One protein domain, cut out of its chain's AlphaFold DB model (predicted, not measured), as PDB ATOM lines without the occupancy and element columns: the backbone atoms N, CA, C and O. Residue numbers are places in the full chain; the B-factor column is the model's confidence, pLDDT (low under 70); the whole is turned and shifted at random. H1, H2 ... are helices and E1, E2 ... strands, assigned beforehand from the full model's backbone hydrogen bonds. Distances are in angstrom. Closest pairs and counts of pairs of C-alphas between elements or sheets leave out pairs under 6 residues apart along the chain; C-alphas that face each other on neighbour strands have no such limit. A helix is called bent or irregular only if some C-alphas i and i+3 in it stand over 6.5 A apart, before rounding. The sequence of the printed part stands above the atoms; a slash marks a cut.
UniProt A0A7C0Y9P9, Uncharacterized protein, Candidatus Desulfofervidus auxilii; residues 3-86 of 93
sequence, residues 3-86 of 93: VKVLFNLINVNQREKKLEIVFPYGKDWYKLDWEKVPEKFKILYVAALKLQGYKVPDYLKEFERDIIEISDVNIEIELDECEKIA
ATOM      1  N   VAL A   3     185.379 149.625 219.153       96.31
ATOM      2  CA  VAL A   3     185.102 149.974 217.755       96.31
ATOM      3  C   VAL A   3     184.171 148.953 217.117       96.31
ATOM      4  O   VAL A   3     184.158 147.788 217.504       96.31
ATOM      5  N   LYS A   4     183.396 149.393 216.122       96.88
ATOM      6  CA  LYS A   4     182.512 148.528 215.333       96.88
ATOM      7  C   LYS A   4     183.106 148.310 213.955       96.88
ATOM      8  O   LYS A   4     183.333 149.274 213.225       96.88
ATOM      9  N   VAL A   5     183.338 147.050 213.608       97.12
ATOM     10  CA  VAL A   5     183.896 146.649 212.313       97.12
ATOM     11  C   VAL A   5     182.971 145.624 211.677       97.12
ATOM     12  O   VAL A   5     182.529 144.685 212.334       97.12
ATOM     13  N   LEU A   6     182.668 145.793 210.393       96.75
ATOM     14  CA  LEU A   6     181.867 144.815 209.663       96.75
ATOM     15  C   LEU A   6     182.632 143.495 209.529       96.75
ATOM     16  O   LEU A   6     183.797 143.493 209.133       96.75
ATOM     17  N   PHE A   7     181.952 142.378 209.792       97.06
ATOM     18  CA  PHE A   7     182.526 141.031 209.715       97.06
ATOM     19  C   PHE A   7     183.302 140.772 208.413       97.06
ATOM     20  O   PHE A   7     184.410 140.252 208.451       97.06
ATOM     21  N   ASN A   8     182.765 141.191 207.263       94.44
ATOM     22  CA  ASN A   8     183.368 140.947 205.948       94.44
ATOM     23  C   ASN A   8     184.650 141.754 205.668       94.44
ATOM     24  O   ASN A   8     185.280 141.535 204.636       94.44
ATOM     25  N   LEU A   9     185.010 142.709 206.530       95.94
ATOM     26  CA  LEU A   9     186.258 143.474 206.437       95.94
ATOM     27  C   LEU A   9     187.375 142.883 207.306       95.94
ATOM     28  O   LEU A   9     188.519 143.331 207.225       95.94
ATOM     29  N   ILE A  10     187.045 141.903 208.147       96.75
ATOM     30  CA  ILE A  10     187.975 141.257 209.064       96.75
ATOM     31  C   ILE A  10     188.483 139.977 208.403       96.75
ATOM     32  O   ILE A  10     187.705 139.095 208.044       96.75
ATOM     33  N   ASN A  11     189.800 139.860 208.273       94.62
ATOM     34  CA  ASN A  11     190.455 138.690 207.706       94.62
ATOM     35  C   ASN A  11     191.031 137.831 208.825       94.62
ATOM     36  O   ASN A  11     191.689 138.350 209.723       94.62
ATOM     37  N   VAL A  12     190.821 136.519 208.755       94.62
ATOM     38  CA  VAL A  12     191.559 135.577 209.597       94.62
ATOM     39  C   VAL A  12     192.936 135.379 208.980       94.62
ATOM     40  O   VAL A  12     193.049 135.083 207.795       94.62
ATOM     41  N   ASN A  13     193.970 135.572 209.787       92.88
ATOM     42  CA  ASN A  13     195.359 135.426 209.400       92.88
ATOM     43  C   ASN A  13     195.965 134.259 210.186       92.88
ATOM     44  O   ASN A  13     196.040 134.303 211.417       92.88
ATOM     45  N   GLN A  14     196.397 133.214 209.483       87.75
ATOM     46  CA  GLN A  14     197.082 132.081 210.095       87.75
ATOM     47  C   GLN A  14     198.560 132.106 209.701       87.75
ATOM     48  O   GLN A  14     198.920 131.949 208.535       87.75
ATOM     49  N   ARG A  15     199.442 132.281 210.689       82.69
ATOM     50  CA  ARG A  15     200.896 132.238 210.494       82.69
ATOM     51  C   ARG A  15     201.533 131.259 211.459       82.69
ATOM     52  O   ARG A  15     201.454 131.429 212.671       82.69
ATOM     53  N   GLU A  16     202.212 130.256 210.909       78.75
ATOM     54  CA  GLU A  16     202.849 129.178 211.673       78.75
ATOM     55  C   GLU A  16     201.870 128.513 212.661       78.75
ATOM     56  O   GLU A  16     201.038 127.700 212.262       78.75
ATOM     57  N   LYS A  17     201.966 128.865 213.951       74.19
ATOM     58  CA  LYS A  17     201.114 128.388 215.051       74.19
ATOM     59  C   LYS A  17     200.264 129.493 215.688       74.19
ATOM     60  O   LYS A  17     199.621 129.241 216.702       74.19
ATOM     61  N   LYS A  18     200.289 130.707 215.138       86.06
ATOM     62  CA  LYS A  18     199.507 131.843 215.622       86.06
ATOM     63  C   LYS A  18     198.328 132.090 214.697       86.06
ATOM     64  O   LYS A  18     198.477 132.157 213.476       86.06
ATOM     65  N   LEU A  19     197.165 132.202 215.316       92.62
ATOM     66  CA  LEU A  19     195.924 132.579 214.671       92.62
ATOM     67  C   LEU A  19     195.564 133.968 215.188       92.62
ATOM     68  O   LEU A  19     195.594 134.215 216.395       92.62
ATOM     69  N   GLU A  20     195.253 134.870 214.278       95.75
ATOM     70  CA  GLU A  20     194.885 136.246 214.591       95.75
ATOM     71  C   GLU A  20     193.858 136.736 213.569       95.75
ATOM     72  O   GLU A  20     193.645 136.112 212.527       95.75
ATOM     73  N   ILE A  21     193.200 137.848 213.870       96.62
ATOM     74  CA  ILE A  21     192.417 138.584 212.880       96.62
ATOM     75  C   ILE A  21     193.139 139.867 212.504       96.62
ATOM     76  O   ILE A  21     193.808 140.465 213.341       96.62
ATOM     77  N   VAL A  22     192.963 140.303 211.262       96.62
ATOM     78  CA  VAL A  22     193.487 141.557 210.724       96.62
ATOM     79  C   VAL A  22     192.342 142.348 210.110       96.62
ATOM     80  O   VAL A  22     191.570 141.814 209.311       96.62
ATOM     81  N   PHE A  23     192.226 143.625 210.464       96.19
ATOM     82  CA  PHE A  23     191.136 144.471 209.989       96.19
ATOM     83  C   PHE A  23     191.545 145.945 209.859       96.19
ATOM     84  O   PHE A  23     192.424 146.418 210.590       96.19
ATOM     85  N   PRO A  24     190.910 146.693 208.940       95.44
ATOM     86  CA  PRO A  24     191.108 148.130 208.829       95.44
ATOM     87  C   PRO A  24     190.230 148.891 209.833       95.44
ATOM     88  O   PRO A  24     189.059 148.560 210.032       95.44
ATOM     89  N   TYR A  25     190.763 149.968 210.414       95.31
ATOM     90  CA  TYR A  25     189.977 150.956 211.159       95.31
ATOM     91  C   TYR A  25     190.559 152.362 210.960       95.31
ATOM     92  O   TYR A  25     191.720 152.639 211.264       95.31
ATOM     93  N   GLY A  26     189.753 153.277 210.418       91.88
ATOM     94  CA  GLY A  26     190.228 154.603 210.023       91.88
ATOM     95  C   GLY A  26     191.239 154.531 208.871       91.88
ATOM     96  O   GLY A  26     190.924 154.015 207.803       91.88
ATOM     97  N   LYS A  27     192.440 155.086 209.075       92.50
ATOM     98  CA  LYS A  27     193.553 155.037 208.100       92.50
ATOM     99  C   LYS A  27     194.567 153.930 208.398       92.50
ATOM    100  O   LYS A  27     195.549 153.793 207.677       92.50
ATOM    101  N   ASP A  28     194.335 153.190 209.473       95.69
ATOM    102  CA  ASP A  28     195.282 152.254 210.045       95.69
ATOM    103  C   ASP A  28     194.755 150.822 209.955       95.69
ATOM    104  O   ASP A  28     193.562 150.576 209.747       95.69
ATOM    105  N   TRP A  29     195.671 149.875 210.125       96.06
ATOM    106  CA  TRP A  29     195.377 148.454 210.203       96.06
ATOM    107  C   TRP A  29     195.719 147.943 211.589       96.06
ATOM    108  O   TRP A  29     196.670 148.409 212.224       96.06
ATOM    109  N   TYR A  30     194.944 146.968 212.041       96.75
ATOM    110  CA  TYR A  30     195.078 146.381 213.361       96.75
ATOM    111  C   TYR A  30     195.049 144.868 213.258       96.75
ATOM    112  O   TYR A  30     194.394 144.310 212.372       96.75
ATOM    113  N   LYS A  31     195.736 144.216 214.191       96.38
ATOM    114  CA  LYS A  31     195.588 142.789 214.446       96.38
ATOM    115  C   LYS A  31     195.152 142.523 215.880       96.38
ATOM    116  O   LYS A  31     195.444 143.311 216.783       96.38
ATOM    117  N   LEU A  32     194.502 141.383 216.076       96.88
ATOM    118  CA  LEU A  32     194.092 140.883 217.384       96.88
ATOM    119  C   LEU A  32     194.310 139.371 217.457       96.88
ATOM    120  O   LEU A  32     193.855 138.636 216.579       96.88
ATOM    121  N   ASP A  33     194.979 138.918 218.516       96.00
ATOM    122  CA  ASP A  33     195.207 137.494 218.777       96.00
ATOM    123  C   ASP A  33     193.878 136.736 218.911       96.00
ATOM    124  O   ASP A  33     192.947 137.205 219.570       96.00
ATOM    125  N   TRP A  34     193.798 135.526 218.341       95.75
ATOM    126  CA  TRP A  34     192.565 134.726 218.285       95.75
ATOM    127  C   TRP A  34     191.890 134.491 219.641       95.75
ATOM    128  O   TRP A  34     190.660 134.416 219.741       95.75
ATOM    129  N   GLU A  35     192.682 134.376 220.705       94.88
ATOM    130  CA  GLU A  35     192.183 134.174 222.068       94.88
ATOM    131  C   GLU A  35     191.292 135.331 222.533       94.88
ATOM    132  O   GLU A  35     190.296 135.097 223.213       94.88
ATOM    133  N   LYS A  36     191.589 136.554 222.084       96.38
ATOM    134  CA  LYS A  36     190.844 137.776 222.413       96.38
ATOM    135  C   LYS A  36     189.744 138.108 221.409       96.38
ATOM    136  O   LYS A  36     188.961 139.028 221.619       96.38
ATOM    137  N   VAL A  37     189.673 137.374 220.298       96.75
ATOM    138  CA  VAL A  37     188.665 137.620 219.264       96.75
ATOM    139  C   VAL A  37     187.260 137.378 219.832       96.75
ATOM    140  O   VAL A  37     187.014 136.295 220.380       96.75
ATOM    141  N   PRO A  38     186.324 138.335 219.661       97.19
ATOM    142  CA  PRO A  38     184.962 138.214 220.169       97.19
ATOM    143  C   PRO A  38     184.252 136.951 219.678       97.19
ATOM    144  O   PRO A  38     184.337 136.588 218.503       97.19
ATOM    145  N   GLU A  39     183.468 136.322 220.555       96.75
ATOM    146  CA  GLU A  39     182.715 135.104 220.227       96.75
ATOM    147  C   GLU A  39     181.799 135.297 219.009       96.75
ATOM    148  O   GLU A  39     181.744 134.434 218.134       96.75
ATOM    149  N   LYS A  40     181.154 136.470 218.890       96.50
ATOM    150  CA  LYS A  40     180.296 136.813 217.742       96.50
ATOM    151  C   LYS A  40     181.028 136.653 216.406       96.50
ATOM    152  O   LYS A  40     180.454 136.121 215.457       96.50
ATOM    153  N   PHE A  41     182.296 137.066 216.330       97.31
ATOM    154  CA  PHE A  41     183.101 136.873 215.125       97.31
ATOM    155  C   PHE A  41     183.335 135.387 214.856       97.31
ATOM    156  O   PHE A  41     183.165 134.947 213.725       97.31
ATOM    157  N   LYS A  42     183.678 134.602 215.886       97.12
ATOM    158  CA  LYS A  42     183.942 133.159 215.754       97.12
ATOM    159  C   LYS A  42     182.709 132.405 215.246       97.12
ATOM    160  O   LYS A  42     182.840 131.591 214.335       97.12
ATOM    161  N   ILE A  43     181.518 132.738 215.748       97.19
ATOM    162  CA  ILE A  43     180.236 132.185 215.273       97.19
ATOM    163  C   ILE A  43     180.025 132.495 213.785       97.19
ATOM    164  O   ILE A  43     179.759 131.594 212.986       97.19
ATOM    165  N   LEU A  44     180.175 133.765 213.391       96.81
ATOM    166  CA  LEU A  44     179.998 134.187 211.998       96.81
ATOM    167  C   LEU A  44     181.056 133.580 211.069       96.81
ATOM    168  O   LEU A  44     180.737 133.183 209.951       96.81
ATOM    169  N   TYR A  45     182.292 133.445 211.541       96.25
ATOM    170  CA  TYR A  45     183.377 132.811 210.802       96.25
ATOM    171  C   TYR A  45     183.092 131.332 210.535       96.25
ATOM    172  O   TYR A  45     183.214 130.873 209.402       96.25
ATOM    173  N   VAL A  46     182.619 130.596 211.543       96.50
ATOM    174  CA  VAL A  46     182.203 129.196 211.383       96.50
ATOM    175  C   VAL A  46     181.058 129.055 210.383       96.50
ATOM    176  O   VAL A  46     181.083 128.162 209.535       96.50
ATOM    177  N   ALA A  47     180.078 129.957 210.433       96.06
ATOM    178  CA  ALA A  47     178.993 129.987 209.460       96.06
ATOM    179  C   ALA A  47     179.505 130.247 208.040       96.06
ATOM    180  O   ALA A  47     179.123 129.538 207.109       96.06
ATOM    181  N   ALA A  48     180.407 131.218 207.880       95.44
ATOM    182  CA  ALA A  48     181.027 131.540 206.601       95.44
ATOM    183  C   ALA A  48     181.803 130.343 206.028       95.44
ATOM    184  O   ALA A  48     181.601 130.005 204.864       95.44
ATOM    185  N   LEU A  49     182.601 129.645 206.847       95.06
ATOM    186  CA  LEU A  49     183.313 128.430 206.433       95.06
ATOM    187  C   LEU A  49     182.351 127.359 205.905       95.06
ATOM    188  O   LEU A  49     182.576 126.813 204.825       95.06
ATOM    189  N   LYS A  50     181.251 127.096 206.624       95.19
ATOM    190  CA  LYS A  50     180.227 126.128 206.193       95.19
ATOM    191  C   LYS A  50     179.568 126.542 204.877       95.19
ATOM    192  O   LYS A  50     179.436 125.710 203.983       95.19
ATOM    193  N   LEU A  51     179.179 127.812 204.744       94.50
ATOM    194  CA  LEU A  51     178.542 128.343 203.531       94.50
ATOM    195  C   LEU A  51     179.472 128.308 202.312       94.50
ATOM    196  O   LEU A  51     179.006 128.140 201.189       94.50
ATOM    197  N   GLN A  52     180.782 128.427 202.527       95.00
ATOM    198  CA  GLN A  52     181.809 128.289 201.494       95.00
ATOM    199  C   GLN A  52     182.172 126.824 201.188       95.00
ATOM    200  O   GLN A  52     182.951 126.564 200.273       95.00
ATOM    201  N   GLY A  53     181.613 125.858 201.925       95.94
ATOM    202  CA  GLY A  53     181.871 124.429 201.739       95.94
ATOM    203  C   GLY A  53     183.164 123.922 202.387       95.94
ATOM    204  O   GLY A  53     183.586 122.800 202.104       95.94
ATOM    205  N   TYR A  54     183.798 124.709 203.262       94.56
ATOM    206  CA  TYR A  54     184.980 124.281 204.009       94.56
ATOM    207  C   TYR A  54     184.611 123.402 205.209       94.56
ATOM    208  O   TYR A  54     183.559 123.547 205.837       94.56
ATOM    209  N   LYS A  55     185.524 122.496 205.578       94.31
ATOM    210  CA  LYS A  55     185.411 121.714 206.814       94.31
ATOM    211  C   LYS A  55     185.724 122.604 208.016       94.31
ATOM    212  O   LYS A  55     186.795 123.203 208.067       94.31
ATOM    213  N   VAL A  56     184.833 122.624 209.006       94.56
ATOM    214  CA  VAL A  56     185.054 123.349 210.267       94.56
ATOM    215  C   VAL A  56     186.121 122.627 211.110       94.56
ATOM    216  O   VAL A  56     185.961 121.432 211.394       94.56
ATOM    217  N   PRO A  57     187.214 123.309 211.505       92.69
ATOM    218  CA  PRO A  57     188.205 122.779 212.440       92.69
ATOM    219  C   PRO A  57     187.608 122.420 213.807       92.69
ATOM    220  O   PRO A  57     186.705 123.096 214.288       92.69
ATOM    221  N   ASP A  58     188.155 121.400 214.477       95.50
ATOM    222  CA  ASP A  58     187.590 120.897 215.741       95.50
ATOM    223  C   ASP A  58     187.536 121.957 216.852       95.50
ATOM    224  O   ASP A  58     186.543 122.033 217.568       95.50
ATOM    225  N   TYR A  59     188.549 122.825 216.941       92.81
ATOM    226  CA  TYR A  59     188.598 123.919 217.920       92.81
ATOM    227  C   TYR A  59     187.569 125.035 217.662       92.81
ATOM    228  O   TYR A  59     187.422 125.929 218.484       92.81
ATOM    229  N   LEU A  60     186.876 125.017 216.517       95.69
ATOM    230  CA  LEU A  60     185.825 125.983 216.189       95.69
ATOM    231  C   LEU A  60     184.413 125.423 216.350       95.69
ATOM    232  O   LEU A  60     183.449 126.186 216.296       95.69
ATOM    233  N   LYS A  61     184.272 124.113 216.571       95.19
ATOM    234  CA  LYS A  61     182.961 123.457 216.662       95.19
ATOM    235  C   LYS A  61     182.094 124.001 217.794       95.19
ATOM    236  O   LYS A  61     180.878 124.036 217.655       95.19
ATOM    237  N   GLU A  62     182.697 124.465 218.888       97.06
ATOM    238  CA  GLU A  62     181.966 125.070 220.011       97.06
ATOM    239  C   GLU A  62     181.221 126.366 219.634       97.06
ATOM    240  O   GLU A  62     180.225 126.727 220.266       97.06
ATOM    241  N   PHE A  63     181.655 127.043 218.566       97.12
ATOM    242  CA  PHE A  63     181.030 128.262 218.050       97.12
ATOM    243  C   PHE A  63     179.982 127.980 216.967       97.12
ATOM    244  O   PHE A  63     179.392 128.914 216.427       97.12
ATOM    245  N   GLU A  64     179.713 126.713 216.639       96.06
ATOM    246  CA  GLU A  64     178.616 126.372 215.739       96.06
ATOM    247  C   GLU A  64     177.268 126.767 216.355       96.06
ATOM    248  O   GLU A  64     177.003 126.557 217.542       96.06
ATOM    249  N   ARG A  65     176.402 127.362 215.534       95.62
ATOM    250  CA  ARG A  65     175.028 127.721 215.890       95.62
ATOM    251  C   ARG A  65     174.103 127.299 214.753       95.62
ATOM    252  O   ARG A  65     174.470 127.430 213.586       95.62
ATOM    253  N   ASP A  66     172.911 126.830 215.104       92.69
ATOM    254  CA  ASP A  66     171.885 126.442 214.125       92.69
ATOM    255  C   ASP A  66     171.194 127.662 213.502       92.69
ATOM    256  O   ASP A  66     170.777 127.630 212.347       92.69
ATOM    257  N   ILE A  67     171.084 128.749 214.273       94.00
ATOM    258  CA  ILE A  67     170.439 130.000 213.870       94.00
ATOM    259  C   ILE A  67     171.419 131.142 214.106       94.00
ATOM    260  O   ILE A  67     172.003 131.266 215.184       94.00
ATOM    261  N   ILE A  68     171.580 131.983 213.088       92.31
ATOM    262  CA  ILE A  68     172.434 133.167 213.119       92.31
ATOM    263  C   ILE A  68     171.634 134.332 212.558       92.31
ATOM    264  O   ILE A  68     171.113 134.267 211.445       92.31
ATOM    265  N   GLU A  69     171.542 135.402 213.338       88.75
ATOM    266  CA  GLU A  69     170.897 136.631 212.907       88.75
ATOM    267  C   GLU A  69     171.887 137.489 212.107       88.75
ATOM    268  O   GLU A  69     172.948 137.863 212.603       88.75
ATOM    269  N   ILE A  70     171.540 137.799 210.854       89.94
ATOM    270  CA  ILE A  70     172.377 138.600 209.942       89.94
ATOM    271  C   ILE A  70     171.959 140.077 209.877       89.94
ATOM    272  O   ILE A  70     172.516 140.832 209.083       89.94
ATOM    273  N   SER A  71     170.969 140.489 210.678       93.06
ATOM    274  CA  SER A  71     170.513 141.884 210.751       93.06
ATOM    275  C   SER A  71     171.633 142.821 211.226       93.06
ATOM    276  O   SER A  71     171.727 143.954 210.756       93.06
ATOM    277  N   ASP A  72     172.522 142.324 212.094       92.62
ATOM    278  CA  ASP A  72     173.718 143.016 212.562       92.62
ATOM    279  C   ASP A  72     174.965 142.121 212.489       92.62
ATOM    280  O   ASP A  72     175.243 141.309 213.376       92.62
ATOM    281  N   VAL A  73     175.780 142.349 211.461       95.44
ATOM    282  CA  VAL A  73     177.073 141.676 211.255       95.44
ATOM    283  C   VAL A  73     178.272 142.502 211.739       95.44
ATOM    284  O   VAL A  73     179.414 142.205 211.384       95.44
ATOM    285  N   ASN A  74     178.045 143.551 212.537       96.94
ATOM    286  CA  ASN A  74     179.138 144.294 213.157       96.94
ATOM    287  C   ASN A  74     179.743 143.494 214.312       96.94
ATOM    288  O   ASN A  74     179.034 142.875 215.110       96.94
ATOM    289  N   ILE A  75     181.062 143.559 214.416       97.69
ATOM    290  CA  ILE A  75     181.852 143.011 215.508       97.69
ATOM    291  C   ILE A  75     182.345 144.177 216.352       97.69
ATOM    292  O   ILE A  75     182.946 145.119 215.833       97.69
ATOM    293  N   GLU A  76     182.071 144.106 217.648       97.62
ATOM    294  CA  GLU A  76     182.591 145.043 218.636       97.62
ATOM    295  C   GLU A  76     183.956 144.544 219.110       97.62
ATOM    296  O   GLU A  76     184.068 143.423 219.601       97.62
ATOM    297  N   ILE A  77     184.994 145.353 218.905       97.50
ATOM    298  CA  ILE A  77     186.383 145.003 219.214       97.50
ATOM    299  C   ILE A  77     186.967 146.061 220.144       97.50
ATOM    300  O   ILE A  77     186.853 147.259 219.874       97.50
ATOM    301  N   GLU A  78     187.628 145.625 221.215       96.75
ATOM    302  CA  GLU A  78     188.414 146.504 222.079       96.75
ATOM    303  C   GLU A  78     189.731 146.869 221.391       96.75
ATOM    304  O   GLU A  78     190.685 146.090 221.353       96.75
ATOM    305  N   LEU A  79     189.799 148.077 220.827       95.12
ATOM    306  CA  LEU A  79     190.961 148.526 220.060       95.12
ATOM    307  C   LEU A  79     192.232 148.621 220.920       95.12
ATOM    308  O   LEU A  79     193.332 148.486 220.398       95.12
ATOM    309  N   ASP A  80     192.080 148.806 222.231       95.25
ATOM    310  CA  ASP A  80     193.200 148.905 223.176       95.25
ATOM    311  C   ASP A  80     193.897 147.547 223.375       95.25
ATOM    312  O   ASP A  80     195.043 147.492 223.814       95.25
ATOM    313  N   GLU A  81     193.222 146.445 223.030       95.12
ATOM    314  CA  GLU A  81     193.797 145.098 223.041       95.12
ATOM    315  C   GLU A  81     194.461 144.717 221.710       95.12
ATOM    316  O   GLU A  81     195.077 143.650 221.618       95.12
ATOM    317  N   CYS A  82     194.330 145.573 220.693       96.06
ATOM    318  CA  CYS A  82     194.833 145.341 219.348       96.06
ATOM    319  C   CYS A  82     196.241 145.921 219.161       96.06
ATOM    320  O   CYS A  82     196.597 146.963 219.711       96.06
ATOM    321  N   GLU A  83     197.029 145.289 218.294       95.75
ATOM    322  CA  GLU A  83     198.308 145.836 217.840       95.75
ATOM    323  C   GLU A  83     198.100 146.547 216.498       95.75
ATOM    324  O   GLU A  83     197.553 145.970 215.555       95.75
ATOM    325  N   LYS A  84     198.540 147.804 216.397       96.00
ATOM    326  CA  LYS A  84     198.567 148.532 215.124       96.00
ATOM    327  C   LYS A  84     199.682 147.974 214.241       96.00
ATOM    328  O   LYS A  84     200.825 147.876 214.679       96.00
ATOM    329  N   ILE A  85     199.363 147.673 212.988       95.06
ATOM    330  CA  ILE A  85     200.290 147.060 212.030       95.06
ATOM    331  C   ILE A  85     200.521 147.959 210.813       95.06
ATOM    332  O   ILE A  85     199.703 148.818 210.476       95.06
ATOM    333  N   ALA A  86     201.665 147.769 210.156       91.88
ATOM    334  CA  ALA A  86     201.984 148.452 208.906       91.88
ATOM    335  C   ALA A  86     201.102 147.946 207.754       91.88
ATOM    336  O   ALA A  86     200.622 146.817 207.776       91.88
TER     337      ALA A  86
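This is residues 3 to 86 of the 93 residues of an uncharacterized protein of Candidatus Desulfofervidus auxilii (UniProt A0A7C0Y9P9). A strongly twisted sheet of four strands, E2, E3, E4 and E6, makes one end of the domain, and two helices packed on each other, H1 and H2, make the other. A small pair of strands, E1 and E5, lies at one side between these two parts, with E1 near E3 and E5 near H1, and residues 64 to 73 loop back from H2 to E5. The printed part has 84 residues, with two named helices and six named strands, in the order E1 E2 E3 E4 H1 H2 E5 E6. The larger sheet runs E2 - E3 - E4 - E6, the smaller E1 - E5, both antiparallel, and the class is mixed, helices and strands. The whole is compact, with a radius of gyration of the C-alphas of 12.8 A and spans of 35 by 33 by 19 A.

Find C-alpha 3 at (185.102, 149.974, 217.755), where E1 begins; it runs over residues 3 to 6, 10.1 A. Next come E2, residues 11 to 15, 12.6 A, and E3, residues 18 to 25, the longest strand at 21.8 A. E4 holds residues 28 to 33, 17.1 A. At C-alpha 39, (182.715, 135.104, 220.227), H1 begins and runs to residue 51, 18.5 A. H2 is residues 58 to 63, 10.1 A, and is irregular: C-alphas 59 and 62 are 7.0 A apart. E5 covers residues 74 to 78, 13.1 A, and E6 residues 83 to 85, 6.3 A, ending at C-alpha 85, (200.290, 147.060, 212.030).

Begin with E2, E3 and E4, a meander, each strand the antiparallel neighbour of the one before; E2 and E3 form a hairpin, and so do E3 and E4. Look at N 13 and O 20, 2.8 A, for E2 and E3, and at N 23 and O 30, 3.0 A, for E3 and E4. E6 is an edge strand beside E4, antiparallel at 133 degrees, with N 31 and O 83 at 2.9 A. In the other sheet, N 5 and O 75 of E1 and E5 are 3.0 A apart. The closest C-alphas of E1 and E3, Val 5 and Tyr 25, are 7.5 A apart. Those of H1 and E5, Phe 41 and Ile 75, are 6.3 A apart. H1 and H2 touch, closest at the C-alphas of Ile 43 and Phe 63, 4.9 A, at a steep tilt of 66 degrees, opposite ways. Neither helix is on the four-strand sheet. Every O i to N i+4 pair is within hydrogen-bond range in H1; in H2 it is 0 of 2, with 2 of 3 O i to N i+3 pairs within range.

The two C-alphas farthest apart, those of Asp 66 and Ala 86, are 37.7 A apart. The printed part has no cut and no long link; the link from H2 to E5 has 10 residues and is short. The mean pLDDT of the printed part is 94.6, and no printed residue is under 70.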